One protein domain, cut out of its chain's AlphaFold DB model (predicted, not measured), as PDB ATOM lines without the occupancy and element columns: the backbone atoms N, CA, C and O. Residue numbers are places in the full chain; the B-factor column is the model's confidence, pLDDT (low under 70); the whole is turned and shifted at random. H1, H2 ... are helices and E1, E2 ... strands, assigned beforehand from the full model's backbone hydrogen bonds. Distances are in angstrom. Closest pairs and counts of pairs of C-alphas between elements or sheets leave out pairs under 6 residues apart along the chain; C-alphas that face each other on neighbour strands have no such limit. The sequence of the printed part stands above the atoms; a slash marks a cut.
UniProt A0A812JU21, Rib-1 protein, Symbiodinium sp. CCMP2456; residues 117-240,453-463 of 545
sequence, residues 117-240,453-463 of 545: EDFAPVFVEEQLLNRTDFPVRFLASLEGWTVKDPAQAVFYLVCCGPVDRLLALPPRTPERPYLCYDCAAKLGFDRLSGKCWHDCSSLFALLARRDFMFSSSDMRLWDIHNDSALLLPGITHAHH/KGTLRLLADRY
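AT A GLANCE: This is residues 117 to 240 and 453 to 463 of the 545 residues of the protein "Rib-1 protein" of Symbiodinium sp. CCMP2456 (UniProt A0A812JU21). A strongly twisted sheet of five parallel strands, ranged in chain order from E1 to E5, runs through the middle, with small groups of short helices at its two ends. H1 and H2 pair near the E1 edge, while H3 pairs with H4 toward the other end and H5 runs beside H4, clear of the sheet. The printed part has 135 residues, with under half in five named helices and five named strands, in the order E1 H1 H2 E2 H3 E3 H4 E4 E5 H5; the class is mixed, helices and strands. It is compact, with a radius of gyration of the C-alphas of 15.2 A, and spans 45 by 30 by 23 A, only just elongated.

HOW THE PARTS SIT: E1, residues 122 to 124, is an edge strand. H1, residues 126 to 129, touches H2, residues 135 to 141, closest at the C-alphas of Leu 129 and Arg 137, 4.6 A. Both are on the sheet but only graze it. E2, residues 155 to 159, is parallel to E1 at 18 degrees, with N 157 and O 123 2.8 A apart. E3, residues 178 to 181, is parallel to E2 at 41 degrees, with N 179 and O 156 2.8 A apart. H3, residues 163 to 167, only grazes the sheet and touches H4, residues 201 to 207, closest at the C-alphas of Leu 167 and Leu 206, 6.1 A. H4 is not on the sheet. E4, residues 212 to 216, is parallel to E3 at 18 degrees, with N 180 and O 213 2.8 A apart. E5, residues 234 to 236, the other edge strand, is parallel to E4 at 12 degrees, with N 235 and O 214 2.9 A apart. Three strand-helix-strand units, two parallel neighbour strands with helices between, follow: E1, H1 H2, E2 has a left-handed crossover, and E2, H3, E3 and E3, H4, E4 right-handed ones. H5, residues 453 to 463, is close to H4 but not clearly touching, its closest C-alphas being Leu 459 and Phe 204, 7.6 A, at a shallow tilt of 13 degrees, opposite ways. Every O i to N i+4 pair is within hydrogen-bond range in H3, H4 and H5; H2 has 0 of 3 such pairs within range but 4 of 4 O i to N i+3 pairs, and H1, with 4 residues, is too short for any O i to N i+4 pair inside it, while its 1 O i to N i+3 pair is within range.

IN THESE COORDINATES: E1 begins at C-alpha 122, (12.481, 6.280, -23.334). E2 measures 12.7 A and E4 13.4 A, H2 10.9 A and H4 10.0 A. H5, 15.0 A, ends at C-alpha 463, (-13.458, -3.836, -43.990).

THE WHOLE: The C-alphas farthest apart, Glu 143 and Trp 197, are 47.0 A apart. Residues 241 to 452 are not printed, and C-alphas 240 and 453 are 31.2 A apart across the cut. The links H2 to E2, E3 to H4 and E4 to E5 are long. Mean pLDDT of the printed part is 80.0; 27 residues are under 70, among them 183 to 200 and 221 to 225.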
ATOM      1  N   GLU A 117      20.786   0.861 -26.616       94.88
ATOM      2  CA  GLU A 117      20.473   2.050 -27.419       94.88
ATOM      3  C   GLU A 117      19.287   1.827 -28.371       94.88
ATOM      4  O   GLU A 117      18.596   2.772 -28.746       94.88
ATOM      5  N   ASP A 118      18.977   0.568 -28.697       95.12
ATOM      6  CA  ASP A 118      17.849   0.208 -29.560       95.12
ATOM      7  C   ASP A 118      16.494   0.261 -28.847       95.12
ATOM      8  O   ASP A 118      15.447   0.192 -29.506       95.12
ATOM      9  N   PHE A 119      16.489   0.345 -27.510       95.75
ATOM     10  CA  PHE A 119      15.267   0.334 -26.698       95.75
ATOM     11  C   PHE A 119      15.242   1.321 -25.522       95.75
ATOM     12  O   PHE A 119      14.203   1.468 -24.877       95.75
ATOM     13  N   ALA A 120      16.344   2.015 -25.252       95.19
ATOM     14  CA  ALA A 120      16.464   3.070 -24.257       95.19
ATOM     15  C   ALA A 120      17.427   4.166 -24.768       95.19
ATOM     16  O   ALA A 120      18.358   3.858 -25.505       95.19
ATOM     17  N   PRO A 121      17.249   5.437 -24.371       97.19
ATOM     18  CA  PRO A 121      16.295   5.906 -23.373       97.19
ATOM     19  C   PRO A 121      14.868   6.029 -23.920       97.19
ATOM     20  O   PRO A 121      14.634   6.079 -25.127       97.19
ATOM     21  N   VAL A 122      13.899   6.103 -23.013       97.56
ATOM     22  CA  VAL A 122      12.481   6.280 -23.334       97.56
ATOM     23  C   VAL A 122      11.924   7.573 -22.749       97.56
ATOM     24  O   VAL A 122      12.410   8.082 -21.743       97.56
ATOM     25  N   PHE A 123      10.871   8.107 -23.352       97.62
ATOM     26  CA  PHE A 123      10.074   9.160 -22.733       97.62
ATOM     27  C   PHE A 123       8.874   8.500 -22.061       97.62
ATOM     28  O   PHE A 123       8.207   7.683 -22.690       97.62
ATOM     29  N   VAL A 124       8.603   8.832 -20.799       95.94
ATOM     30  CA  VAL A 124       7.458   8.290 -20.055       95.94
ATOM     31  C   VAL A 124       6.492   9.421 -19.767       95.94
ATOM     32  O   VAL A 124       6.847  10.392 -19.101       95.94
ATOM     33  N   GLU A 125       5.269   9.290 -20.265       93.38
ATOM     34  CA  GLU A 125       4.220  10.262 -20.006       93.38
ATOM     35  C   GLU A 125       3.896  10.384 -18.509       93.38
ATOM     36  O   GLU A 125       3.830   9.391 -17.783       93.38
ATOM     37  N   GLU A 126       3.619  11.607 -18.056       91.25
ATOM     38  CA  GLU A 126       3.298  11.916 -16.657       91.25
ATOM     39  C   GLU A 126       2.152  11.055 -16.099       91.25
ATOM     40  O   GLU A 126       2.220  10.571 -14.970       91.25
ATOM     41  N   GLN A 127       1.129  10.781 -16.916       87.19
ATOM     42  CA  GLN A 127       0.017   9.909 -16.533       87.19
ATOM     43  C   GLN A 127       0.492   8.515 -16.106       87.19
ATOM     44  O   GLN A 127      -0.023   7.985 -15.127       87.19
ATOM     45  N   LEU A 128       1.486   7.939 -16.795       88.00
ATOM     46  CA  LEU A 128       2.074   6.644 -16.439       88.00
ATOM     47  C   LEU A 128       2.927   6.726 -15.170       88.00
ATOM     48  O   LEU A 128       2.915   5.789 -14.374       88.00
ATOM     49  N   LEU A 129       3.642   7.835 -14.960       88.44
ATOM     50  CA  LEU A 129       4.452   8.051 -13.754       88.44
ATOM     51  C   LEU A 129       3.591   8.140 -12.489       88.44
ATOM     52  O   LEU A 129       3.987   7.643 -11.435       88.44
ATOM     53  N   ASN A 130       2.393   8.711 -12.611       86.62
ATOM     54  CA  ASN A 130       1.459   8.890 -11.501       86.62
ATOM     55  C   ASN A 130       0.672   7.615 -11.140       86.62
ATOM     56  O   ASN A 130      -0.022   7.588 -10.121       86.62
ATOM     57  N   ARG A 131       0.778   6.540 -11.934       79.19
ATOM     58  CA  ARG A 131       0.090   5.273 -11.652       79.19
ATOM     59  C   ARG A 131       0.783   4.488 -10.549       79.19
ATOM     60  O   ARG A 131       1.973   4.197 -10.626       79.19
ATOM     61  N   THR A 132       0.032   4.078  -9.532       74.62
ATOM     62  CA  THR A 132       0.564   3.293  -8.404       74.62
ATOM     63  C   THR A 132       0.467   1.786  -8.606       74.62
ATOM     64  O   THR A 132       1.168   1.032  -7.931       74.62
ATOM     65  N   ASP A 133      -0.366   1.360  -9.546       67.19
ATOM     66  CA  ASP A 133      -0.696  -0.023  -9.865       67.19
ATOM     67  C   ASP A 133       0.231  -0.660 -10.912       67.19
ATOM     68  O   ASP A 133       0.141  -1.866 -11.140       67.19
ATOM     69  N   PHE A 134       1.155   0.111 -11.504       71.06
ATOM     70  CA  PHE A 134       2.001  -0.368 -12.600       71.06
ATOM     71  C   PHE A 134       3.503  -0.234 -12.361       71.06
ATOM     72  O   PHE A 134       3.958   0.784 -11.836       71.06
ATOM     73  N   PRO A 135       4.310  -1.215 -12.819       80.62
ATOM     74  CA  PRO A 135       5.759  -1.141 -12.693       80.62
ATOM     75  C   PRO A 135       6.415  -0.074 -13.577       80.62
ATOM     76  O   PRO A 135       7.546   0.307 -13.309       80.62
ATOM     77  N   VAL A 136       5.747   0.429 -14.620       86.56
ATOM     78  CA  VAL A 136       6.365   1.355 -15.594       86.56
ATOM     79  C   VAL A 136       6.930   2.618 -14.943       86.56
ATOM     80  O   VAL A 136       7.987   3.082 -15.364       86.56
ATOM     81  N   ARG A 137       6.323   3.116 -13.857       86.06
ATOM     82  CA  ARG A 137       6.872   4.246 -13.086       86.06
ATOM     83  C   ARG A 137       8.297   4.008 -12.579       86.06
ATOM     84  O   ARG A 137       9.045   4.966 -12.414       86.06
ATOM     85  N   PHE A 138       8.700   2.751 -12.357       89.12
ATOM     86  CA  PHE A 138      10.052   2.432 -11.898       89.12
ATOM     87  C   PHE A 138      11.111   2.783 -12.948       89.12
ATOM     88  O   PHE A 138      12.243   3.039 -12.555       89.12
ATOM     89  N   LEU A 139      10.765   2.905 -14.239       91.44
ATOM     90  CA  LEU A 139      11.699   3.395 -15.263       91.44
ATOM     91  C   LEU A 139      12.291   4.761 -14.900       91.44
ATOM     92  O   LEU A 139      13.478   4.972 -15.113       91.44
ATOM     93  N   ALA A 140      11.503   5.661 -14.302       89.56
ATOM     94  CA  ALA A 140      11.982   6.984 -13.903       89.56
ATOM     95  C   ALA A 140      13.026   6.945 -12.777       89.56
ATOM     96  O   ALA A 140      13.784   7.895 -12.621       89.56
ATOM     97  N   SER A 141      13.075   5.853 -12.008       90.06
ATOM     98  CA  SER A 141      14.096   5.641 -10.975       90.06
ATOM     99  C   SER A 141      15.370   4.973 -11.500       90.06
ATOM    100  O   SER A 141      16.356   4.903 -10.772       90.06
ATOM    101  N   LEU A 142      15.366   4.473 -12.739       90.31
ATOM    102  CA  LEU A 142      16.515   3.793 -13.325       90.31
ATOM    103  C   LEU A 142      17.389   4.785 -14.102       90.31
ATOM    104  O   LEU A 142      16.952   5.420 -15.064       90.31
ATOM    105  N   GLU A 143      18.657   4.883 -13.716       92.19
ATOM    106  CA  GLU A 143      19.596   5.840 -14.301       92.19
ATOM    107  C   GLU A 143      19.829   5.604 -15.806       92.19
ATOM    108  O   GLU A 143      20.136   4.495 -16.267       92.19
ATOM    109  N   GLY A 144      19.656   6.669 -16.596       92.00
ATOM    110  CA  GLY A 144      19.822   6.649 -18.052       92.00
ATOM    111  C   GLY A 144      18.753   5.852 -18.808       92.00
ATOM    112  O   GLY A 144      18.985   5.466 -19.954       92.00
ATOM    113  N   TRP A 145      17.621   5.511 -18.184       95.56
ATOM    114  CA  TRP A 145      16.507   4.839 -18.871       95.56
ATOM    115  C   TRP A 145      15.496   5.815 -19.447       95.56
ATOM    116  O   TRP A 145      14.816   5.473 -20.412       95.56
ATOM    117  N   THR A 146      15.395   7.013 -18.878       97.00
ATOM    118  CA  THR A 146      14.420   8.014 -19.292       97.00
ATOM    119  C   THR A 146      15.081   9.291 -19.794       97.00
ATOM    120  O   THR A 146      16.185   9.648 -19.388       97.00
ATOM    121  N   VAL A 147      14.384   9.987 -20.689       97.12
ATOM    122  CA  VAL A 147      14.734  11.328 -21.171       97.12
ATOM    123  C   VAL A 147      13.565  12.280 -20.960       97.12
ATOM    124  O   VAL A 147      12.405  11.874 -21.003       97.12
ATOM    125  N   LYS A 148      13.878  13.562 -20.744       95.50
ATOM    126  CA  LYS A 148      12.870  14.631 -20.637       95.50
ATOM    127  C   LYS A 148      12.386  15.113 -22.001       95.50
ATOM    128  O   LYS A 148      11.242  15.527 -22.125       95.50
ATOM    129  N   ASP A 149      13.257  15.068 -23.006       95.81
ATOM    130  CA  ASP A 149      12.918  15.451 -24.369       95.81
ATOM    131  C   ASP A 149      12.393  14.226 -25.146       95.81
ATOM    132  O   ASP A 149      13.156  13.284 -25.401       95.81
ATOM    133  N   PRO A 150      11.110  14.199 -25.558       94.94
ATOM    134  CA  PRO A 150      10.555  13.096 -26.338       94.94
ATOM    135  C   PRO A 150      11.206  12.933 -27.720       94.94
ATOM    136  O   PRO A 150      11.071  11.862 -28.327       94.94
ATOM    137  N   ALA A 151      11.916  13.945 -28.231       93.12
ATOM    138  CA  ALA A 151      12.705  13.844 -29.457       93.12
ATOM    139  C   ALA A 151      14.014  13.059 -29.262       93.12
ATOM    140  O   ALA A 151      14.637  12.671 -30.246       93.12
ATOM    141  N   GLN A 152      14.423  12.771 -28.023       94.94
ATOM    142  CA  GLN A 152      15.581  11.924 -27.703       94.94
ATOM    143  C   GLN A 152      15.188  10.474 -27.394       94.94
ATOM    144  O   GLN A 152      16.032   9.582 -27.414       94.94
ATOM    145  N   ALA A 153      13.899  10.199 -27.210       97.06
ATOM    146  CA  ALA A 153      13.416   8.878 -26.845       97.06
ATOM    147  C   ALA A 153      13.372   7.891 -28.018       97.06
ATOM    148  O   ALA A 153      12.904   8.215 -29.114       97.06
ATOM    149  N   VAL A 154      13.796   6.655 -27.766       97.00
ATOM    150  CA  VAL A 154      13.573   5.516 -28.664       97.00
ATOM    151  C   VAL A 154      12.092   5.155 -28.704       97.00
ATOM    152  O   VAL A 154      11.528   4.976 -29.776       97.00
ATOM    153  N   PHE A 155      11.455   5.102 -27.535       97.56
ATOM    154  CA  PHE A 155      10.020   4.881 -27.402       97.56
ATOM    155  C   PHE A 155       9.377   6.023 -26.631       97.56
ATOM    156  O   PHE A 155       9.897   6.458 -25.601       97.56
ATOM    157  N   TYR A 156       8.217   6.469 -27.102       97.69
ATOM    158  CA  TYR A 156       7.336   7.329 -26.322       97.69
ATOM    159  C   TYR A 156       6.305   6.446 -25.616       97.69
ATOM    160  O   TYR A 156       5.367   5.958 -26.245       97.69
ATOM    161  N   LEU A 157       6.467   6.227 -24.314       95.81
ATOM    162  CA  LEU A 157       5.520   5.448 -23.521       95.81
ATOM    163  C   LEU A 157       4.326   6.328 -23.167       95.81
ATOM    164  O   LEU A 157       4.469   7.344 -22.485       95.81
ATOM    165  N   VAL A 158       3.151   5.911 -23.629       92.44
ATOM    166  CA  VAL A 158       1.884   6.623 -23.435       92.44
ATOM    167  C   VAL A 158       0.891   5.728 -22.704       92.44
ATOM    168  O   VAL A 158       0.831   4.519 -22.953       92.44
ATOM    169  N   CYS A 159       0.120   6.315 -21.787       86.81
ATOM    170  CA  CYS A 159      -0.940   5.589 -21.097       86.81
ATOM    171  C   CYS A 159      -2.048   5.206 -22.078       86.81
ATOM    172  O   CYS A 159      -2.463   6.020 -22.913       86.81
ATOM    173  N   CYS A 160      -2.571   3.993 -21.918       78.00
ATOM    174  CA  CYS A 160      -3.801   3.575 -22.560       78.00
ATOM    175  C   CYS A 160      -4.945   4.570 -22.247       78.00
ATOM    176  O   CYS A 160      -5.068   5.049 -21.118       78.00
ATOM    177  N   GLY A 161      -5.726   4.977 -23.254       74.69
ATOM    178  CA  GLY A 161      -6.762   6.011 -23.127       74.69
ATOM    179  C   GLY A 161      -7.686   6.093 -24.351       74.69
ATOM    180  O   GLY A 161      -7.591   5.243 -25.234       74.69
ATOM    181  N   PRO A 162      -8.588   7.089 -24.426       77.88
ATOM    182  CA  PRO A 162      -9.515   7.228 -25.550       77.88
ATOM    183  C   PRO A 162      -8.783   7.281 -26.894       77.88
ATOM    184  O   PRO A 162      -7.761   7.958 -27.016       77.88
ATOM    185  N   VAL A 163      -9.322   6.599 -27.909       80.75
ATOM    186  CA  VAL A 163      -8.706   6.521 -29.245       80.75
ATOM    187  C   VAL A 163      -8.479   7.913 -29.839       80.75
ATOM    188  O   VAL A 163      -7.395   8.173 -30.350       80.75
ATOM    189  N   ASP A 164      -9.426   8.840 -29.682       82.31
ATOM    190  CA  ASP A 164      -9.305  10.205 -30.216       82.31
ATOM    191  C   ASP A 164      -8.127  10.974 -29.603       82.31
ATOM    192  O   ASP A 164      -7.440  11.727 -30.291       82.31
ATOM    193  N   ARG A 165      -7.811  10.723 -28.323       88.00
ATOM    194  CA  ARG A 165      -6.606  11.273 -27.687       88.00
ATOM    195  C   ARG A 165      -5.342  10.701 -28.323       88.00
ATOM    196  O   ARG A 165      -4.392  11.445 -28.545       88.00
ATOM    197  N   LEU A 166      -5.308   9.394 -28.586       88.69
ATOM    198  CA  LEU A 166      -4.156   8.751 -29.226       88.69
ATOM    199  C   LEU A 166      -3.977   9.254 -30.663       88.69
ATOM    200  O   LEU A 166      -2.852   9.512 -31.080       88.69
ATOM    201  N   LEU A 167      -5.075   9.470 -31.393       89.31
ATOM    202  CA  LEU A 167      -5.067  10.084 -32.721       89.31
ATOM    203  C   LEU A 167      -4.558  11.528 -32.699       89.31
ATOM    204  O   LEU A 167      -3.841  11.917 -33.616       89.31
ATOM    205  N   ALA A 168      -4.864  12.287 -31.646       92.81
ATOM    206  CA  ALA A 168      -4.390  13.658 -31.471       92.81
ATOM    207  C   ALA A 168      -2.892  13.767 -31.119       92.81
ATOM    208  O   ALA A 168      -2.347  14.872 -31.136       92.81
ATOM    209  N   LEU A 169      -2.205  12.659 -30.796       93.94
ATOM    210  CA  LEU A 169      -0.762  12.698 -30.555       93.94
ATOM    211  C   LEU A 169      -0.004  13.039 -31.847       93.94
ATOM    212  O   LEU A 169      -0.331  12.465 -32.894       93.94
ATOM    213  N   PRO A 170       1.044  13.886 -31.777       95.44
ATOM    214  CA  PRO A 170       1.878  14.216 -32.928       95.44
ATOM    215  C   PRO A 170       2.383  12.968 -33.669       95.44
ATOM    216  O   PRO A 170       2.599  11.931 -33.042       95.44
ATOM    217  N   PRO A 171       2.586  13.025 -34.992       94.94
ATOM    218  CA  PRO A 171       3.164  11.903 -35.717       94.94
ATOM    219  C   PRO A 171       4.625  11.677 -35.303       94.94
ATOM    220  O   PRO A 171       5.397  12.621 -35.120       94.94
ATOM    221  N   ARG A 172       5.013  10.410 -35.189       94.25
ATOM    222  CA  ARG A 172       6.390   9.937 -35.009       94.25
ATOM    223  C   ARG A 172       6.774   9.009 -36.163       94.25
ATOM    224  O   ARG A 172       5.994   8.791 -37.088       94.25
ATOM    225  N   THR A 173       7.997   8.486 -36.142       92.38
ATOM    226  CA  THR A 173       8.448   7.508 -37.141       92.38
ATOM    227  C   THR A 173       8.305   6.080 -36.607       92.38
ATOM    228  O   THR A 173       8.343   5.882 -35.388       92.38
ATOM    229  N   PRO A 174       8.194   5.068 -37.486       89.94
ATOM    230  CA  PRO A 174       8.193   3.661 -37.077       89.94
ATOM    231  C   PRO A 174       9.442   3.251 -36.288       89.94
ATOM    232  O   PRO A 174       9.381   2.355 -35.454       89.94
ATOM    233  N   GLU A 175      10.577   3.917 -36.507       90.25
ATOM    234  CA  GLU A 175      11.836   3.681 -35.791       90.25
ATOM    235  C   GLU A 175      11.809   4.248 -34.367       90.25
ATOM    236  O   GLU A 175      12.573   3.792 -33.510       90.25
ATOM    237  N   ARG A 176      10.924   5.213 -34.091       94.25
ATOM    238  CA  ARG A 176      10.771   5.848 -32.777       94.25
ATOM    239  C   ARG A 176       9.300   5.927 -32.362       94.25
ATOM    240  O   ARG A 176       8.798   7.035 -32.160       94.25
ATOM    241  N   PRO A 177       8.593   4.793 -32.254       95.94
ATOM    242  CA  PRO A 177       7.146   4.789 -32.155       95.94
ATOM    243  C   PRO A 177       6.663   5.157 -30.748       95.94
ATOM    244  O   PRO A 177       7.412   5.163 -29.761       95.94
ATOM    245  N   TYR A 178       5.367   5.423 -30.653       96.44
ATOM    246  CA  TYR A 178       4.619   5.316 -29.415       96.44
ATOM    247  C   TYR A 178       4.530   3.851 -28.993       96.44
ATOM    248  O   TYR A 178       4.137   2.990 -29.780       96.44
ATOM    249  N   LEU A 179       4.853   3.582 -27.730       95.25
ATOM    250  CA  LEU A 179       4.560   2.319 -27.067       95.25
ATOM    251  C   LEU A 179       3.385   2.564 -26.120       95.25
ATOM    252  O   LEU A 179       3.558   3.062 -25.005       95.25
ATOM    253  N   CYS A 180       2.178   2.260 -26.588       91.94
ATOM    254  CA  CYS A 180       0.976   2.356 -25.775       91.94
ATOM    255  C   CYS A 180       0.992   1.232 -24.741       91.94
ATOM    256  O   CYS A 180       0.843   0.054 -25.077       91.94
ATOM    257  N   TYR A 181       1.229   1.605 -23.488       87.50
ATOM    258  CA  TYR A 181       1.261   0.665 -22.383       87.50
ATOM    259  C   TYR A 181      -0.166   0.432 -21.900       87.50
ATOM    260  O   TYR A 181      -0.812   1.350 -21.379       87.50
ATOM    261  N   ASP A 182      -0.655  -0.789 -22.102       76.94
ATOM    262  CA  ASP A 182      -1.911  -1.226 -21.525       76.94
ATOM    263  C   ASP A 182      -1.798  -1.159 -20.008       76.94
ATOM    264  O   ASP A 182      -0.799  -1.513 -19.393       76.94
ATOM    265  N   CYS A 183      -2.832  -0.614 -19.410       61.03
ATOM    266  CA  CYS A 183      -2.903  -0.241 -18.022       61.03
ATOM    267  C   CYS A 183      -4.149  -0.852 -17.374       61.03
ATOM    268  O   CYS A 183      -4.676  -0.312 -16.398       61.03
ATOM    269  N   ALA A 184      -4.650  -1.949 -17.966       53.34
ATOM    270  CA  ALA A 184      -5.920  -2.604 -17.654       53.34
ATOM    271  C   ALA A 184      -7.144  -1.673 -17.748       53.34
ATOM    272  O   ALA A 184      -8.266  -2.082 -17.444       53.34
ATOM    273  N   ALA A 185      -6.959  -0.422 -18.182       42.25
ATOM    274  CA  ALA A 185      -8.065   0.388 -18.629       42.25
ATOM    275  C   ALA A 185      -8.424  -0.149 -20.005       42.25
ATOM    276  O   ALA A 185      -7.607  -0.116 -20.927       42.25
ATOM    277  N   LYS A 186      -9.659  -0.642 -20.131       50.66
ATOM    278  CA  LYS A 186     -10.322  -0.771 -21.422       50.66
ATOM    279  C   LYS A 186      -9.941   0.466 -22.214       50.66
ATOM    280  O   LYS A 186     -10.273   1.581 -21.810       50.66
ATOM    281  N   LEU A 187      -9.235   0.289 -23.318       48.75
ATOM    282  CA  LEU A 187      -9.097   1.306 -24.350       48.75
ATOM    283  C   LEU A 187     -10.500   1.558 -24.956       48.75
ATOM    284  O   LEU A 187     -10.701   1.365 -26.137       48.75
ATOM    285  N   GLY A 188     -11.529   1.843 -24.143       43.00
ATOM    286  CA  GLY A 188     -12.944   1.927 -24.515       43.00
ATOM    287  C   GLY A 188     -13.436   0.846 -25.489       43.00
ATOM    288  O   GLY A 188     -14.364   1.110 -26.250       43.00
ATOM    289  N   PHE A 189     -12.800  -0.332 -25.532       49.31
ATOM    290  CA  PHE A 189     -13.034  -1.339 -26.573       49.31
ATOM    291  C   PHE A 189     -14.191  -2.280 -26.267       49.31
ATOM    292  O   PHE A 189     -14.459  -3.191 -27.042       49.31
ATOM    293  N   ASP A 190     -14.986  -1.966 -25.249       44.28
ATOM    294  CA  ASP A 190     -16.403  -2.326 -25.112       44.28
ATOM    295  C   ASP A 190     -17.162  -2.161 -26.449       44.28
ATOM    296  O   ASP A 190     -18.199  -2.771 -26.694       44.28
ATOM    297  N   ARG A 191     -16.620  -1.307 -27.322       40.38
ATOM    298  CA  ARG A 191     -17.002  -1.106 -28.707       40.38
ATOM    299  C   ARG A 191     -16.705  -2.315 -29.627       40.38
ATOM    300  O   ARG A 191     -17.578  -2.718 -30.387       40.38
ATOM    301  N   LEU A 192     -15.555  -2.973 -29.552       39.59
ATOM    302  CA  LEU A 192     -15.223  -4.083 -30.462       39.59
ATOM    303  C   LEU A 192     -15.860  -5.424 -30.096       39.59
ATOM    304  O   LEU A 192     -15.992  -6.275 -30.970       39.59
ATOM    305  N   SER A 193     -16.319  -5.603 -28.853       42.03
ATOM    306  CA  SER A 193     -16.983  -6.832 -28.385       42.03
ATOM    307  C   SER A 193     -18.416  -7.015 -28.924       42.03
ATOM    308  O   SER A 193     -19.260  -7.658 -28.301       42.03
ATOM    309  N   GLY A 194     -18.712  -6.456 -30.103       40.22
ATOM    310  CA  GLY A 194     -19.968  -6.669 -30.819       40.22
ATOM    311  C   GLY A 194     -21.068  -5.639 -30.554       40.22
ATOM    312  O   GLY A 194     -22.222  -5.917 -30.874       40.22
ATOM    313  N   LYS A 195     -20.759  -4.454 -29.998       39.81
ATOM    314  CA  LYS A 195     -21.727  -3.339 -29.861       39.81
ATOM    315  C   LYS A 195     -21.347  -2.037 -30.579       39.81
ATOM    316  O   LYS A 195     -22.199  -1.157 -30.683       39.81
ATOM    317  N   CYS A 196     -20.139  -1.892 -31.124       43.69
ATOM    318  CA  CYS A 196     -19.774  -0.746 -31.966       43.69
ATOM    319  C   CYS A 196     -20.209  -0.982 -33.399       43.69
ATOM    320  O   CYS A 196     -19.418  -1.291 -34.282       43.69
ATOM    321  N   TRP A 197     -21.506  -0.831 -33.611       46.09
ATOM    322  CA  TRP A 197     -22.081  -0.810 -34.950       46.09
ATOM    323  C   TRP A 197     -22.072   0.606 -35.547       46.09
ATOM    324  O   TRP A 197     -22.354   0.787 -36.730       46.09
ATOM    325  N   HIS A 198     -21.661   1.603 -34.753       43.31
ATOM    326  CA  HIS A 198     -21.527   2.998 -35.148       43.31
ATOM    327  C   HIS A 198     -20.166   3.525 -34.655       43.31
ATOM    328  O   HIS A 198     -19.963   3.648 -33.452       43.31
ATOM    329  N   ASP A 199     -19.254   3.812 -35.593       52.94
ATOM    330  CA  ASP A 199     -17.969   4.517 -35.398       52.94
ATOM    331  C   ASP A 199     -16.719   3.692 -34.990       52.94
ATOM    332  O   ASP A 199     -16.023   3.988 -34.019       52.94
ATOM    333  N   CYS A 200     -16.376   2.664 -35.783       63.56
ATOM    334  CA  CYS A 200     -15.051   2.017 -35.735       63.56
ATOM    335  C   CYS A 200     -13.948   2.827 -36.457       63.56
ATOM    336  O   CYS A 200     -12.781   2.432 -36.423       63.56
ATOM    337  N   SER A 201     -14.293   3.948 -37.105       71.44
ATOM    338  CA  SER A 201     -13.401   4.776 -37.935       71.44
ATOM    339  C   SER A 201     -12.131   5.177 -37.199       71.44
ATOM    340  O   SER A 201     -11.033   4.985 -37.716       71.44
ATOM    341  N   SER A 202     -12.272   5.678 -35.969       76.38
ATOM    342  CA  SER A 202     -11.138   6.139 -35.166       76.38
ATOM    343  C   SER A 202     -10.170   5.006 -34.828       76.38
ATOM    344  O   SER A 202      -8.958   5.207 -34.812       76.38
ATOM    345  N   LEU A 203     -10.672   3.789 -34.591       75.62
ATOM    346  CA  LEU A 203      -9.807   2.642 -34.321       75.62
ATOM    347  C   LEU A 203      -9.041   2.219 -35.570       75.62
ATOM    348  O   LEU A 203      -7.835   2.011 -35.490       75.62
ATOM    349  N   PHE A 204      -9.718   2.106 -36.712       77.88
ATOM    350  CA  PHE A 204      -9.041   1.814 -37.974       77.88
ATOM    351  C   PHE A 204      -8.001   2.893 -38.298       77.88
ATOM    352  O   PHE A 204      -6.886   2.556 -38.686       77.88
ATOM    353  N   ALA A 205      -8.316   4.167 -38.051       83.19
ATOM    354  CA  ALA A 205      -7.371   5.270 -38.200       83.19
ATOM    355  C   ALA A 205      -6.160   5.125 -37.264       83.19
ATOM    356  O   ALA A 205      -5.029   5.342 -37.694       83.19
ATOM    357  N   LEU A 206      -6.366   4.707 -36.010       84.69
ATOM    358  CA  LEU A 206      -5.274   4.471 -35.064       84.69
ATOM    359  C   LEU A 206      -4.431   3.257 -35.469       84.69
ATOM    360  O   LEU A 206      -3.213   3.314 -35.388       84.69
ATOM    361  N   LEU A 207      -5.049   2.173 -35.931       82.38
ATOM    362  CA  LEU A 207      -4.329   0.987 -36.400       82.38
ATOM    363  C   LEU A 207      -3.591   1.220 -37.724       82.38
ATOM    364  O   LEU A 207      -2.600   0.547 -37.992       82.38
ATOM    365  N   ALA A 208      -4.048   2.174 -38.536       83.50
ATOM    366  CA  ALA A 208      -3.356   2.616 -39.740       83.50
ATOM    367  C   ALA A 208      -2.125   3.491 -39.433       83.50
ATOM    368  O   ALA A 208      -1.290   3.713 -40.317       83.50
ATOM    369  N   ARG A 209      -1.978   3.989 -38.197       88.06
ATOM    370  CA  ARG A 209      -0.775   4.708 -37.770       88.06
ATOM    371  C   ARG A 209       0.399   3.742 -37.611       88.06
ATOM    372  O   ARG A 209       0.381   2.838 -36.784       88.06
ATOM    373  N   ARG A 210       1.468   3.986 -38.372       87.94
ATOM    374  CA  ARG A 210       2.709   3.182 -38.362       87.94
ATOM    375  C   ARG A 210       3.641   3.478 -37.198       87.94
ATOM    376  O   ARG A 210       4.613   2.767 -36.971       87.94
ATOM    377  N   ASP A 211       3.375   4.567 -36.503       92.44
ATOM    378  CA  ASP A 211       4.161   5.053 -35.386       92.44
ATOM    379  C   ASP A 211       3.576   4.622 -34.040       92.44
ATOM    380  O   ASP A 211       3.967   5.160 -33.011       92.44
ATOM    381  N   PHE A 212       2.657   3.654 -34.039       90.94
ATOM    382  CA  PHE A 212       2.048   3.092 -32.844       90.94
ATOM    383  C   PHE A 212       2.308   1.596 -32.733       90.94
ATOM    384  O   PHE A 212       2.127   0.827 -33.675       90.94
ATOM    385  N   MET A 213       2.660   1.180 -31.525       91.56
ATOM    386  CA  MET A 213       2.610  -0.209 -31.109       91.56
ATOM    387  C   MET A 213       2.070  -0.306 -29.686       91.56
ATOM    388  O   MET A 213       2.151   0.637 -28.896       91.56
ATOM    389  N   PHE A 214       1.518  -1.461 -29.355       90.25
ATOM    390  CA  PHE A 214       0.845  -1.698 -28.087       90.25
ATOM    391  C   PHE A 214       1.610  -2.716 -27.240       90.25
ATOM    392  O   PHE A 214       2.300  -3.593 -27.760       90.25
ATOM    393  N   SER A 215       1.492  -2.601 -25.923       90.38
ATOM    394  CA  SER A 215       2.051  -3.554 -24.968       90.38
ATOM    395  C   SER A 215       0.962  -3.985 -24.000       90.38
ATOM    396  O   SER A 215       0.473  -3.149 -23.250       90.38
ATOM    397  N   SER A 216       0.585  -5.265 -24.007       87.50
ATOM    398  CA  SER A 216      -0.480  -5.817 -23.148       87.50
ATOM    399  C   SER A 216      -0.163  -7.251 -22.713       87.50
ATOM    400  O   SER A 216       0.811  -7.835 -23.168       87.50
ATOM    401  N   SER A 217      -0.961  -7.861 -21.837       84.00
ATOM    402  CA  SER A 217      -0.883  -9.312 -21.588       84.00
ATOM    403  C   SER A 217      -1.632 -10.157 -22.611       84.00
ATOM    404  O   SER A 217      -1.343 -11.350 -22.734       84.00
ATOM    405  N   ASP A 218      -2.552  -9.551 -23.363       83.12
ATOM    406  CA  ASP A 218      -3.209 -10.158 -24.518       83.12
ATOM    407  C   ASP A 218      -3.457  -9.082 -25.583       83.12
ATOM    408  O   ASP A 218      -4.154  -8.097 -25.346       83.12
ATOM    409  N   MET A 219      -2.907  -9.278 -26.781       83.25
ATOM    410  CA  MET A 219      -3.047  -8.316 -27.878       83.25
ATOM    411  C   MET A 219      -4.447  -8.304 -28.499       83.25
ATOM    412  O   MET A 219      -4.724  -7.440 -29.324       83.25
ATOM    413  N   ARG A 220      -5.351  -9.208 -28.103       77.75
ATOM    414  CA  ARG A 220      -6.752  -9.245 -28.562       77.75
ATOM    415  C   ARG A 220      -7.684  -8.294 -27.812       77.75
ATOM    416  O   ARG A 220      -8.873  -8.570 -27.697       77.75
ATOM    417  N   LEU A 221      -7.169  -7.196 -27.258       65.00
ATOM    418  CA  LEU A 221      -7.996  -6.150 -26.634       65.00
ATOM    419  C   LEU A 221      -8.877  -6.629 -25.485       65.00
ATOM    420  O   LEU A 221      -9.930  -6.047 -25.238       65.00
ATOM    421  N   TRP A 222      -8.448  -7.681 -24.787       61.34
ATOM    422  CA  TRP A 222      -9.250  -8.317 -23.745       61.34
ATOM    423  C   TRP A 222     -10.610  -8.822 -24.239       61.34
ATOM    424  O   TRP A 222     -11.521  -8.990 -23.429       61.34
ATOM    425  N   ASP A 223     -10.767  -9.117 -25.535       68.19
ATOM    426  CA  ASP A 223     -11.902  -9.913 -25.998       68.19
ATOM    427  C   ASP A 223     -11.707 -11.360 -25.527       68.19
ATOM    428  O   ASP A 223     -11.174 -12.240 -26.215       68.19
ATOM    429  N   ILE A 224     -12.075 -11.582 -24.267       64.31
ATOM    430  CA  ILE A 224     -11.929 -12.849 -23.553       64.31
ATOM    431  C   ILE A 224     -12.830 -13.949 -24.139       64.31
ATOM    432  O   ILE A 224     -12.617 -15.132 -23.868       64.31
ATOM    433  N   HIS A 225     -13.820 -13.573 -24.952       66.56
ATOM    434  CA  HIS A 225     -14.801 -14.491 -25.524       66.56
ATOM    435  C   HIS A 225     -14.479 -14.893 -26.968       66.56
ATOM    436  O   HIS A 225     -14.991 -15.912 -27.428       66.56
ATOM    437  N   ASN A 226     -13.613 -14.152 -27.666       72.31
ATOM    438  CA  ASN A 226     -13.286 -14.405 -29.068       72.31
ATOM    439  C   ASN A 226     -11.794 -14.710 -29.282       72.31
ATOM    440  O   ASN A 226     -10.965 -13.807 -29.407       72.31
ATOM    441  N   ASP A 227     -11.435 -15.994 -29.368       72.94
ATOM    442  CA  ASP A 227     -10.046 -16.429 -29.637       72.94
ATOM    443  C   ASP A 227      -9.548 -16.037 -31.032       72.94
ATOM    444  O   ASP A 227      -8.340 -15.977 -31.274       72.94
ATOM    445  N   SER A 228     -10.479 -15.700 -31.924       73.12
ATOM    446  CA  SER A 228     -10.208 -15.246 -33.287       73.12
ATOM    447  C   SER A 228     -10.198 -13.719 -33.419       73.12
ATOM    448  O   SER A 228     -10.115 -13.211 -34.536       73.12
ATOM    449  N   ALA A 229     -10.298 -12.969 -32.312       72.50
ATOM    450  CA  ALA A 229     -10.231 -11.511 -32.355       72.50
ATOM    451  C   ALA A 229      -8.885 -11.023 -32.911       72.50
ATOM    452  O   ALA A 229      -7.841 -11.663 -32.743       72.50
ATOM    453  N   LEU A 230      -8.929  -9.862 -33.569       73.56
ATOM    454  CA  LEU A 230      -7.758  -9.235 -34.169       73.56
ATOM    455  C   LEU A 230      -6.697  -8.940 -33.102       73.56
ATOM    456  O   LEU A 230      -6.996  -8.367 -32.055       73.56
ATOM    457  N   LEU A 231      -5.446  -9.284 -33.403       79.00
ATOM    458  CA  LEU A 231      -4.305  -8.904 -32.580       79.00
ATOM    459  C   LEU A 231      -3.898  -7.464 -32.898       79.00
ATOM    460  O   LEU A 231      -3.594  -7.133 -34.045       79.00
ATOM    461  N   LEU A 232      -3.836  -6.621 -31.872       81.31
ATOM    462  CA  LEU A 232      -3.198  -5.318 -31.968       81.31
ATOM    463  C   LEU A 232      -1.717  -5.450 -32.372       81.31
ATOM    464  O   LEU A 232      -1.033  -6.377 -31.922       81.31
ATOM    465  N   PRO A 233      -1.179  -4.492 -33.146       86.19
ATOM    466  CA  PRO A 233       0.237  -4.460 -33.476       86.19
ATOM    467  C   PRO A 233       1.068  -4.150 -32.227       86.19
ATOM    468  O   PRO A 233       1.004  -3.057 -31.670       86.19
ATOM    469  N   GLY A 234       1.864  -5.111 -31.775       90.50
ATOM    470  CA  GLY A 234       2.815  -4.897 -30.694       90.50
ATOM    471  C   GLY A 234       3.172  -6.175 -29.951       90.50
ATOM    472  O   GLY A 234       3.152  -7.265 -30.528       90.50
ATOM    473  N   ILE A 235       3.513  -6.027 -28.677       92.94
ATOM    474  CA  ILE A 235       4.161  -7.064 -27.877       92.94
ATOM    475  C   ILE A 235       3.350  -7.460 -26.652       92.94
ATOM    476  O   ILE A 235       2.589  -6.672 -26.092       92.94
ATOM    477  N   THR A 236       3.588  -8.681 -26.189       91.19
ATOM    478  CA  THR A 236       3.025  -9.171 -24.938       91.19
ATOM    479  C   THR A 236       4.001  -9.044 -23.777       91.19
ATOM    480  O   THR A 236       5.185  -9.363 -23.888       91.19
ATOM    481  N   HIS A 237       3.497  -8.624 -22.621       89.00
ATOM    482  CA  HIS A 237       4.246  -8.566 -21.371       89.00
ATOM    483  C   HIS A 237       3.418  -9.132 -20.214       89.00
ATOM    484  O   HIS A 237       2.210  -9.346 -20.326       89.00
ATOM    485  N   ALA A 238       4.069  -9.402 -19.086       82.81
ATOM    486  CA  ALA A 238       3.391  -9.939 -17.914       82.81
ATOM    487  C   ALA A 238       2.794  -8.796 -17.065       82.81
ATOM    488  O   ALA A 238       3.530  -8.022 -16.449       82.81
ATOM    489  N   HIS A 239       1.461  -8.687 -17.049       72.62
ATOM    490  CA  HIS A 239       0.718  -7.738 -16.217       72.62
ATOM    491  C   HIS A 239       0.558  -8.216 -14.779       72.62
ATOM    492  O   HIS A 239       0.534  -9.413 -14.507       72.62
ATOM    493  N   HIS A 240       0.374  -7.240 -13.878       67.50
ATOM    494  CA  HIS A 240      -0.066  -7.429 -12.490       67.50
ATOM    495  C   HIS A 240       0.666  -8.552 -11.740       67.50
ATOM    496  O   HIS A 240       0.116  -9.228 -10.874       67.50
ATOM    497  N   LYS A 453       1.986  -5.839 -42.550       76.75
ATOM    498  CA  LYS A 453       1.286  -6.505 -43.666       76.75
ATOM    499  C   LYS A 453       0.204  -7.462 -43.168       76.75
ATOM    500  O   LYS A 453      -0.873  -7.502 -43.755       76.75
ATOM    501  N   GLY A 454       0.478  -8.221 -42.106       74.19
ATOM    502  CA  GLY A 454      -0.503  -9.109 -41.481       74.19
ATOM    503  C   GLY A 454      -1.695  -8.339 -40.916       74.19
ATOM    504  O   GLY A 454      -2.839  -8.635 -41.260       74.19
ATOM    505  N   THR A 455      -1.429  -7.305 -40.117       71.00
ATOM    506  CA  THR A 455      -2.473  -6.447 -39.542       71.00
ATOM    507  C   THR A 455      -3.297  -5.753 -40.625       71.00
ATOM    508  O   THR A 455      -4.519  -5.830 -40.597       71.00
ATOM    509  N   LEU A 456      -2.660  -5.124 -41.616       72.75
ATOM    510  CA  LEU A 456      -3.343  -4.418 -42.703       72.75
ATOM    511  C   LEU A 456      -4.183  -5.354 -43.570       72.75
ATOM    512  O   LEU A 456      -5.284  -4.971 -43.954       72.75
ATOM    513  N   ARG A 457      -3.708  -6.576 -43.854       76.62
ATOM    514  CA  ARG A 457      -4.513  -7.591 -44.553       76.62
ATOM    515  C   ARG A 457      -5.764  -7.935 -43.758       76.62
ATOM    516  O   ARG A 457      -6.853  -7.855 -44.304       76.62
ATOM    517  N   LEU A 458      -5.623  -8.208 -42.462       70.00
ATOM    518  CA  LEU A 458      -6.765  -8.508 -41.597       70.00
ATOM    519  C   LEU A 458      -7.760  -7.340 -41.523       70.00
ATOM    520  O   LEU A 458      -8.969  -7.562 -41.541       70.00
ATOM    521  N   LEU A 459      -7.270  -6.098 -41.461       70.88
ATOM    522  CA  LEU A 459      -8.124  -4.908 -41.484       70.88
ATOM    523  C   LEU A 459      -8.840  -4.749 -42.829       70.88
ATOM    524  O   LEU A 459     -10.025  -4.431 -42.834       70.88
ATOM    525  N   ALA A 460      -8.152  -4.994 -43.947       70.94
ATOM    526  CA  ALA A 460      -8.743  -4.953 -45.281       70.94
ATOM    527  C   ALA A 460      -9.814  -6.040 -45.450       70.94
ATOM    528  O   ALA A 460     -10.934  -5.730 -45.849       70.94
ATOM    529  N   ASP A 461      -9.514  -7.282 -45.067       71.31
ATOM    530  CA  ASP A 461     -10.459  -8.403 -45.103       71.31
ATOM    531  C   ASP A 461     -11.702  -8.095 -44.261       71.31
ATOM    532  O   ASP A 461     -12.837  -8.331 -44.686       71.31
ATOM    533  N   ARG A 462     -11.502  -7.500 -43.077       68.12
ATOM    534  CA  ARG A 462     -12.604  -7.113 -42.198       68.12
ATOM    535  C   ARG A 462     -13.439  -5.979 -42.783       68.12
ATOM    536  O   ARG A 462     -14.664  -6.080 -42.787       68.12
ATOM    537  N   TYR A 463     -12.790  -4.944 -43.312       68.06
ATOM    538  CA  TYR A 463     -13.458  -3.836 -43.990       68.06
ATOM    539  C   TYR A 463     -14.289  -4.332 -45.180       68.06
ATOM    540  O   TYR A 463     -15.442  -3.925 -45.332       68.06
TER     541      TYR A 463